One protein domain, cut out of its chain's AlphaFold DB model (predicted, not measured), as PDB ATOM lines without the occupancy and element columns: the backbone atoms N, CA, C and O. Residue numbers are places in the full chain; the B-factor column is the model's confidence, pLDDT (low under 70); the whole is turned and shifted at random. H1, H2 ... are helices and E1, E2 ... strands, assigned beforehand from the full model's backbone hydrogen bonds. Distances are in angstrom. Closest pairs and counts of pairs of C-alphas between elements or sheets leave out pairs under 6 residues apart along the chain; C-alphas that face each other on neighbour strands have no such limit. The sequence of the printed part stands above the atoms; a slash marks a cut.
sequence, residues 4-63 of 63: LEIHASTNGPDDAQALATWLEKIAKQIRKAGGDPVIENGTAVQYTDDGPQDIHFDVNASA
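Overview. This is residues 4 to 63 of the 63 residues of an uncharacterized protein of Tsukamurella tyrosinosolvens (UniProt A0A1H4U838). A twisted sheet of three strands curls round one long helix, H1, which lies in the hollow of the sheet; the opposite face of the sheet is bare. Helix and strands E1, E2 and E3 run lengthwise, and together they make a rod. The printed part has 60 residues, with three named strands and one named helix in the order E1, H1, E2, E3; the sheet's order is E1, E3, E2, all antiparallel. The class is mixed, helices and strands. The whole is compact, with a radius of gyration of the C-alphas of 12.0 A, and its C-alphas span 37 by 16 by 13 A.

Arrangement. Begin at E1, residues 4 to 11, an edge strand, whose neighbour is the inner strand E3, residues 51 to 62. They are antiparallel at 166 degrees between directions; look for N 5 and O 60, 2.9 A apart, and N 11 and O 54, 3.0 A apart, both within hydrogen-bond range. Next in the chain comes H1, residues 15 to 33, on one face of the sheet, an arrangement of two layers, helix and sheet. The sheet curls round H1, with 64 pairs of C-alphas within 10 A. Its closest C-alphas are Thr 10 and Leu 19 for E1, 7.5 A, and Ala 18 and Gln 53 for E3, 6.6 A. In H1 every O i to N i+4 pair is within hydrogen-bond range. E2, residues 38 to 48, is the other edge strand and bends by 76 degrees at residue 42. The closest C-alphas of H1 and E2 are those of Ala 18 and Gln 46, 6.0 A apart. E1, H1 and E2 form a split strand-helix-strand unit, two strands running the same way with E3 between them in the sheet, and its crossover is left-handed. E2 and E3 are a hairpin, antiparallel at 164 degrees; N 38 and O 61 are 2.9 A apart, and N 53 and O 46 are 2.8 A apart, within hydrogen-bond range.

Along the chain. Find C-alpha 4 at (30.077, -34.720, -6.178); from there E1 runs 23.4 A to C-alpha 11. H1 begins at C-alpha 15 at (11.379, -25.184, -10.667) and runs 27.1 A to C-alpha 33. E2 measures 25.6 A from C-alpha 38 to C-alpha 48. E3, the longest strand by residues, runs 33.6 A from C-alpha 51 to C-alpha 62 at (33.277, -40.307, -8.308).

Size, cuts and confidence. The C-alphas of Asp 50 and Ala 63 are the two farthest apart, 37.7 A, while those of Leu 4 and Ala 63, the chain's last residue, are 8.9 A apart. The printed part has no cut, and the three links are tight. In the B-factor column the mean pLDDT of the printed part is 90.3, and no printed residue is under 70.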
ATOM      1  N   LEU A   4      31.398 -34.849  -5.571       89.38
ATOM      2  CA  LEU A   4      30.077 -34.720  -6.178       89.38
ATOM      3  C   LEU A   4      29.959 -33.337  -6.812       89.38
ATOM      4  O   LEU A   4      30.044 -32.328  -6.114       89.38
ATOM      5  N   GLU A   5      29.718 -33.319  -8.115       93.31
ATOM      6  CA  GLU A   5      29.397 -32.125  -8.885       93.31
ATOM      7  C   GLU A   5      28.042 -32.323  -9.569       93.31
ATOM      8  O   GLU A   5      27.781 -33.373 -10.160       93.31
ATOM      9  N   ILE A   6      27.157 -31.335  -9.423       91.25
ATOM     10  CA  ILE A   6      25.822 -31.341 -10.021       91.25
ATOM     11  C   ILE A   6      25.585 -29.970 -10.643       91.25
ATOM     12  O   ILE A   6      25.585 -28.960  -9.937       91.25
ATOM     13  N   HIS A   7      25.320 -29.954 -11.945       93.31
ATOM     14  CA  HIS A   7      24.789 -28.794 -12.652       93.31
ATOM     15  C   HIS A   7      23.355 -29.107 -13.041       93.31
ATOM     16  O   HIS A   7      23.087 -30.151 -13.631       93.31
ATOM     17  N   ALA A   8      22.425 -28.225 -12.694       91.12
ATOM     18  CA  ALA A   8      21.029 -28.401 -13.048       91.12
ATOM     19  C   ALA A   8      20.387 -27.063 -13.402       91.12
ATOM     20  O   ALA A   8      20.671 -26.036 -12.785       91.12
ATOM     21  N   SER A   9      19.497 -27.095 -14.384       92.31
ATOM     22  CA  SER A   9      18.655 -25.966 -14.762       92.31
ATOM     23  C   SER A   9      17.264 -26.469 -15.087       92.31
ATOM     24  O   SER A   9      17.116 -27.535 -15.687       92.31
ATOM     25  N   THR A  10      16.259 -25.684 -14.738       92.12
ATOM     26  CA  THR A  10      14.864 -26.019 -14.988       92.12
ATOM     27  C   THR A  10      14.186 -24.968 -15.842       92.12
ATOM     28  O   THR A  10      14.666 -23.838 -15.975       92.12
ATOM     29  N   ASN A  11      13.089 -25.377 -16.464       89.06
ATOM     30  CA  ASN A  11      12.200 -24.489 -17.182       89.06
ATOM     31  C   ASN A  11      10.750 -24.934 -16.966       89.06
ATOM     32  O   ASN A  11      10.340 -25.981 -17.475       89.06
ATOM     33  N   GLY A  12       9.987 -24.109 -16.252       85.25
ATOM     34  CA  GLY A  12       8.539 -24.221 -16.130       85.25
ATOM     35  C   GLY A  12       8.004 -23.573 -14.843       85.25
ATOM     36  O   GLY A  12       8.662 -22.713 -14.262       85.25
ATOM     37  N   PRO A  13       6.759 -23.889 -14.442       80.94
ATOM     38  CA  PRO A  13       6.071 -23.160 -13.367       80.94
ATOM     39  C   PRO A  13       6.491 -23.447 -11.903       80.94
ATOM     40  O   PRO A  13       6.210 -22.610 -11.051       80.94
ATOM     41  N   ASP A  14       7.162 -24.563 -11.596       85.31
ATOM     42  CA  ASP A  14       7.592 -24.988 -10.249       85.31
ATOM     43  C   ASP A  14       8.974 -25.665 -10.316       85.31
ATOM     44  O   ASP A  14       9.161 -26.881 -10.182       85.31
ATOM     45  N   ASP A  15       9.969 -24.821 -10.562       85.88
ATOM     46  CA  ASP A  15      11.379 -25.184 -10.667       85.88
ATOM     47  C   ASP A  15      11.921 -25.838  -9.383       85.88
ATOM     48  O   ASP A  15      12.737 -26.766  -9.421       85.88
ATOM     49  N   ALA A  16      11.463 -25.366  -8.220       88.25
ATOM     50  CA  ALA A  16      12.002 -25.769  -6.928       88.25
ATOM     51  C   ALA A  16      11.597 -27.202  -6.557       88.25
ATOM     52  O   ALA A  16      12.455 -27.994  -6.149       88.25
ATOM     53  N   GLN A  17      10.318 -27.563  -6.719       87.62
ATOM     54  CA  GLN A  17       9.851 -28.921  -6.431       87.62
ATOM     55  C   GLN A  17      10.476 -29.944  -7.389       87.62
ATOM     56  O   GLN A  17      10.863 -31.046  -6.973       87.62
ATOM     57  N   ALA A  18      10.625 -29.575  -8.665       88.94
ATOM     58  CA  ALA A  18      11.286 -30.398  -9.669       88.94
ATOM     59  C   ALA A  18      12.757 -30.669  -9.324       88.94
ATOM     60  O   ALA A  18      13.173 -31.833  -9.297       88.94
ATOM     61  N   LEU A  19      13.523 -29.627  -8.975       89.19
ATOM     62  CA  LEU A  19      14.916 -29.768  -8.540       89.19
ATOM     63  C   LEU A  19      15.045 -30.631  -7.284       89.19
ATOM     64  O   LEU A  19      15.874 -31.542  -7.253       89.19
ATOM     65  N   ALA A  20      14.212 -30.399  -6.266       91.31
ATOM     66  CA  ALA A  20      14.235 -31.184  -5.032       91.31
ATOM     67  C   ALA A  20      13.995 -32.678  -5.307       91.31
ATOM     68  O   ALA A  20      14.764 -33.534  -4.861       91.31
ATOM     69  N   THR A  21      12.987 -32.991  -6.125       89.31
ATOM     70  CA  THR A  21      12.675 -34.367  -6.538       89.31
ATOM     71  C   THR A  21      13.850 -35.019  -7.269       89.31
ATOM     72  O   THR A  21      14.132 -36.209  -7.084       89.31
ATOM     73  N   TRP A  22      14.551 -34.258  -8.111       89.56
ATOM     74  CA  TRP A  22      15.683 -34.775  -8.871       89.56
ATOM     75  C   TRP A  22      16.911 -35.028  -7.990       89.56
ATOM     76  O   TRP A  22      17.518 -36.098  -8.070       89.56
ATOM     77  N   LEU A  23      17.210 -34.120  -7.058       91.75
ATOM     78  CA  LEU A  23      18.267 -34.310  -6.059       91.75
ATOM     79  C   LEU A  23      18.031 -35.563  -5.205       91.75
ATOM     80  O   LEU A  23      18.968 -36.316  -4.929       91.75
ATOM     81  N   GLU A  24      16.781 -35.852  -4.833       94.44
ATOM     82  CA  GLU A  24      16.446 -37.093  -4.128       94.44
ATOM     83  C   GLU A  24      16.702 -38.352  -4.970       94.44
ATOM     84  O   GLU A  24      17.157 -39.371  -4.435       94.44
ATOM     85  N   LYS A  25      16.414 -38.306  -6.277       92.06
ATOM     86  CA  LYS A  25      16.696 -39.414  -7.205       92.06
ATOM     87  C   LYS A  25      18.201 -39.656  -7.320       92.06
ATOM     88  O   LYS A  25      18.627 -40.798  -7.136       92.06
ATOM     89  N   ILE A  26      18.998 -38.605  -7.506       91.00
ATOM     90  CA  ILE A  26      20.468 -38.685  -7.564       91.00
ATOM     91  C   ILE A  26      21.025 -39.266  -6.259       91.00
ATOM     92  O   ILE A  26      21.804 -40.220  -6.271       91.00
ATOM     93  N   ALA A  27      20.556 -38.779  -5.106       92.88
ATOM     94  CA  ALA A  27      20.982 -39.298  -3.808       92.88
ATOM     95  C   ALA A  27      20.668 -40.797  -3.637       92.88
ATOM     96  O   ALA A  27      21.464 -41.539  -3.055       92.88
ATOM     97  N   LYS A  28      19.521 -41.276  -4.143       95.19
ATOM     98  CA  LYS A  28      19.186 -42.713  -4.151       95.19
ATOM     99  C   LYS A  28      20.137 -43.510  -5.047       95.19
ATOM    100  O   LYS A  28      20.556 -44.593  -4.638       95.19
ATOM    101  N   GLN A  29      20.495 -42.990  -6.220       92.62
ATOM    102  CA  GLN A  29      21.440 -43.652  -7.121       92.62
ATOM    103  C   GLN A  29      22.836 -43.772  -6.506       92.62
ATOM    104  O   GLN A  29      23.374 -44.875  -6.467       92.62
ATOM    105  N   ILE A  30      23.374 -42.690  -5.934       91.44
ATOM    106  CA  ILE A  30      24.690 -42.687  -5.270       91.44
ATOM    107  C   ILE A  30      24.736 -43.728  -4.144       91.44
ATOM    108  O   ILE A  30      25.668 -44.524  -4.062       91.44
ATOM    109  N   ARG A  31      23.697 -43.788  -3.297       93.81
ATOM    110  CA  ARG A  31      23.623 -44.799  -2.227       93.81
ATOM    111  C   ARG A  31      23.581 -46.224  -2.778       93.81
ATOM    112  O   ARG A  31      24.189 -47.113  -2.189       93.81
ATOM    113  N   LYS A  32      22.867 -46.447  -3.887       94.06
ATOM    114  CA  LYS A  32      22.768 -47.759  -4.543       94.06
ATOM    115  C   LYS A  32      24.086 -48.180  -5.201       94.06
ATOM    116  O   LYS A  32      24.384 -49.369  -5.199       94.06
ATOM    117  N   ALA A  33      24.850 -47.230  -5.738       91.50
ATOM    118  CA  ALA A  33      26.138 -47.478  -6.381       91.50
ATOM    119  C   ALA A  33      27.216 -47.962  -5.396       91.50
ATOM    120  O   ALA A  33      28.193 -48.572  -5.807       91.50
ATOM    121  N   GLY A  34      27.050 -47.726  -4.088       89.19
ATOM    122  CA  GLY A  34      27.900 -48.347  -3.064       89.19
ATOM    123  C   GLY A  34      29.386 -47.971  -3.144       89.19
ATOM    124  O   GLY A  34      30.216 -48.701  -2.612       89.19
ATOM    125  N   GLY A  35      29.716 -46.849  -3.787       86.75
ATOM    126  CA  GLY A  35      31.090 -46.402  -4.034       86.75
ATOM    127  C   GLY A  35      31.488 -46.398  -5.510       86.75
ATOM    128  O   GLY A  35      32.484 -45.759  -5.848       86.75
ATOM    129  N   ASP A  36      30.703 -47.034  -6.384       92.62
ATOM    130  CA  ASP A  36      30.900 -46.933  -7.829       92.62
ATOM    131  C   ASP A  36      30.542 -45.525  -8.345       92.62
ATOM    132  O   ASP A  36      29.653 -44.866  -7.785       92.62
ATOM    133  N   PRO A  37      31.203 -45.045  -9.416       92.88
ATOM    134  CA  PRO A  37      30.874 -43.762 -10.015       92.88
ATOM    135  C   PRO A  37      29.431 -43.695 -10.530       92.88
ATOM    136  O   PRO A  37      28.937 -44.633 -11.157       92.88
ATOM    137  N   VAL A  38      28.784 -42.548 -10.327       93.44
ATOM    138  CA  VAL A  38      27.477 -42.217 -10.908       93.44
ATOM    139  C   VAL A  38      27.664 -41.033 -11.841       93.44
ATOM    140  O   VAL A  38      28.013 -39.941 -11.395       93.44
ATOM    141  N   ILE A  39      27.449 -41.267 -13.134       92.50
ATOM    142  CA  ILE A  39      27.503 -40.241 -14.175       92.50
ATOM    143  C   ILE A  39      26.145 -40.231 -14.866       92.50
ATOM    144  O   ILE A  39      25.758 -41.235 -15.469       92.50
ATOM    145  N   GLU A  40      25.414 -39.124 -14.761       90.62
ATOM    146  CA  GLU A  40      24.073 -38.997 -15.332       90.62
ATOM    147  C   GLU A  40      23.904 -37.631 -15.990       90.62
ATOM    148  O   GLU A  40      23.923 -36.608 -15.313       90.62
ATOM    149  N   ASN A  41      23.699 -37.632 -17.309       92.62
ATOM    150  CA  ASN A  41      23.563 -36.416 -18.103       92.62
ATOM    151  C   ASN A  41      22.309 -36.518 -18.959       92.62
ATOM    152  O   ASN A  41      22.111 -37.524 -19.650       92.62
ATOM    153  N   GLY A  42      21.487 -35.474 -18.969       91.31
ATOM    154  CA  GLY A  42      20.342 -35.447 -19.864       91.31
ATOM    155  C   GLY A  42      19.277 -34.430 -19.514       91.31
ATOM    156  O   GLY A  42      19.510 -33.437 -18.824       91.31
ATOM    157  N   THR A  43      18.094 -34.701 -20.054       92.19
ATOM    158  CA  THR A  43      16.884 -33.932 -19.803       92.19
ATOM    159  C   THR A  43      15.791 -34.887 -19.352       92.19
ATOM    160  O   THR A  43      15.578 -35.930 -19.973       92.19
ATOM    161  N   ALA A  44      15.095 -34.535 -18.278       90.12
ATOM    162  CA  ALA A  44      13.933 -35.253 -17.779       90.12
ATOM    163  C   ALA A  44      12.737 -34.307 -17.690       90.12
ATOM    164  O   ALA A  44      12.900 -33.122 -17.424       90.12
ATOM    165  N   VAL A  45      11.536 -34.855 -17.866       90.75
ATOM    166  CA  VAL A  45      10.292 -34.127 -17.601       90.75
ATOM    167  C   VAL A  45       9.763 -34.574 -16.247       90.75
ATOM    168  O   VAL A  45       9.503 -35.764 -16.040       90.75
ATOM    169  N   GLN A  46       9.603 -33.635 -15.323       88.19
ATOM    170  CA  GLN A  46       8.980 -33.873 -14.028       88.19
ATOM    171  C   GLN A  46       7.608 -33.212 -14.015       88.19
ATOM    172  O   GLN A  46       7.479 -32.015 -14.233       88.19
ATOM    173  N   TYR A  47       6.571 -33.999 -13.756       86.19
ATOM    174  CA  TYR A  47       5.226 -33.464 -13.581       86.19
ATOM    175  C   TYR A  47       5.068 -33.025 -12.124       86.19
ATOM    176  O   TYR A  47       5.321 -33.816 -11.210       86.19
ATOM    177  N   THR A  48       4.716 -31.755 -11.951       83.81
ATOM    178  CA  THR A  48       4.377 -31.097 -10.679       83.81
ATOM    179  C   THR A  48       2.887 -30.766 -10.676       83.81
ATOM    180  O   THR A  48       2.225 -30.898 -11.713       83.81
ATOM    181  N   ASP A  49       2.356 -30.324  -9.538       86.50
ATOM    182  CA  ASP A  49       0.957 -29.885  -9.455       86.50
ATOM    183  C   ASP A  49       0.686 -28.665 -10.361       86.50
ATOM    184  O   ASP A  49      -0.420 -28.511 -10.882       86.50
ATOM    185  N   ASP A  50       1.719 -27.863 -10.640       87.44
ATOM    186  CA  ASP A  50       1.653 -26.678 -11.501       87.44
ATOM    187  C   ASP A  50       1.905 -26.973 -12.994       87.44
ATOM    188  O   ASP A  50       1.804 -26.080 -13.838       87.44
ATOM    189  N   GLY A  51       2.197 -28.230 -13.352       87.56
ATOM    190  CA  GLY A  51       2.404 -28.674 -14.732       87.56
ATOM    191  C   GLY A  51       3.753 -29.360 -14.988       87.56
ATOM    192  O   GLY A  51       4.470 -29.722 -14.046       87.56
ATOM    193  N   PRO A  52       4.097 -29.617 -16.264       90.00
ATOM    194  CA  PRO A  52       5.372 -30.226 -16.625       90.00
ATOM    195  C   PRO A  52       6.541 -29.251 -16.418       90.00
ATOM    196  O   PRO A  52       6.446 -28.077 -16.767       90.00
ATOM    197  N   GLN A  53       7.646 -29.779 -15.893       90.31
ATOM    198  CA  GLN A  53       8.938 -29.113 -15.739       90.31
ATOM    199  C   GLN A  53       9.983 -29.839 -16.568       90.31
ATOM    200  O   GLN A  53      10.183 -31.043 -16.375       90.31
ATOM    201  N   ASP A  54      10.691 -29.115 -17.426       93.06
ATOM    202  CA  ASP A  54      11.892 -29.641 -18.062       93.06
ATOM    203  C   ASP A  54      13.080 -29.449 -17.116       93.06
ATOM    204  O   ASP A  54      13.366 -28.334 -16.683       93.06
ATOM    205  N   ILE A  55      13.782 -30.533 -16.793       92.00
ATOM    206  CA  ILE A  55      14.973 -30.534 -15.941       92.00
ATOM    207  C   ILE A  55      16.153 -30.969 -16.792       92.00
ATOM    208  O   ILE A  55      16.214 -32.122 -17.217       92.00
ATOM    209  N   HIS A  56      17.107 -30.074 -17.007       93.06
ATOM    210  CA  HIS A  56      18.410 -30.418 -17.557       93.06
ATOM    211  C   HIS A  56      19.400 -30.645 -16.416       93.06
ATOM    212  O   HIS A  56      19.436 -29.851 -15.474       93.06
ATOM    213  N   PHE A  57      20.180 -31.722 -16.487       91.75
ATOM    214  CA  PHE A  57      21.119 -32.095 -15.435       91.75
ATOM    215  C   PHE A  57      22.398 -32.729 -15.993       91.75
ATOM    216  O   PHE A  57      22.367 -33.459 -16.987       91.75
ATOM    217  N   ASP A  58      23.498 -32.463 -15.297       95.06
ATOM    218  CA  ASP A  58      24.802 -33.114 -15.424       95.06
ATOM    219  C   ASP A  58      25.271 -33.476 -14.011       95.06
ATOM    220  O   ASP A  58      25.366 -32.611 -13.132       95.06
ATOM    221  N   VAL A  59      25.463 -34.770 -13.768       93.69
ATOM    222  CA  VAL A  59      25.827 -35.333 -12.469       93.69
ATOM    223  C   VAL A  59      27.113 -36.117 -12.624       93.69
ATOM    224  O   VAL A  59      27.174 -37.069 -13.398       93.69
ATOM    225  N   ASN A  60      28.099 -35.788 -11.793       95.12
ATOM    226  CA  ASN A  60      29.323 -36.559 -11.652       95.12
ATOM    227  C   ASN A  60      29.608 -36.825 -10.170       95.12
ATOM    228  O   ASN A  60      29.987 -35.924  -9.420       95.12
ATOM    229  N   ALA A  61      29.427 -38.077  -9.757       91.75
ATOM    230  CA  ALA A  61      29.826 -38.575  -8.448       91.75
ATOM    231  C   ALA A  61      30.914 -39.642  -8.621       91.75
ATOM    232  O   ALA A  61      30.646 -40.705  -9.177       91.75
ATOM    233  N   SER A  62      32.134 -39.391  -8.146       88.12
ATOM    234  CA  SER A  62      33.277 -40.307  -8.308       88.12
ATOM    235  C   SER A  62      34.244 -40.251  -7.116       88.12
ATOM    236  O   SER A  62      34.275 -39.261  -6.385       88.12
ATOM    237  N   ALA A  63      34.961 -41.354  -6.858       76.69
ATOM    238  CA  ALA A  63      35.718 -41.616  -5.620       76.69
ATOM    239  C   ALA A  63      37.228 -41.340  -5.692       76.69
ATOM    240  O   ALA A  63      37.802 -41.464  -6.795       76.69
TER     241      ALA A  63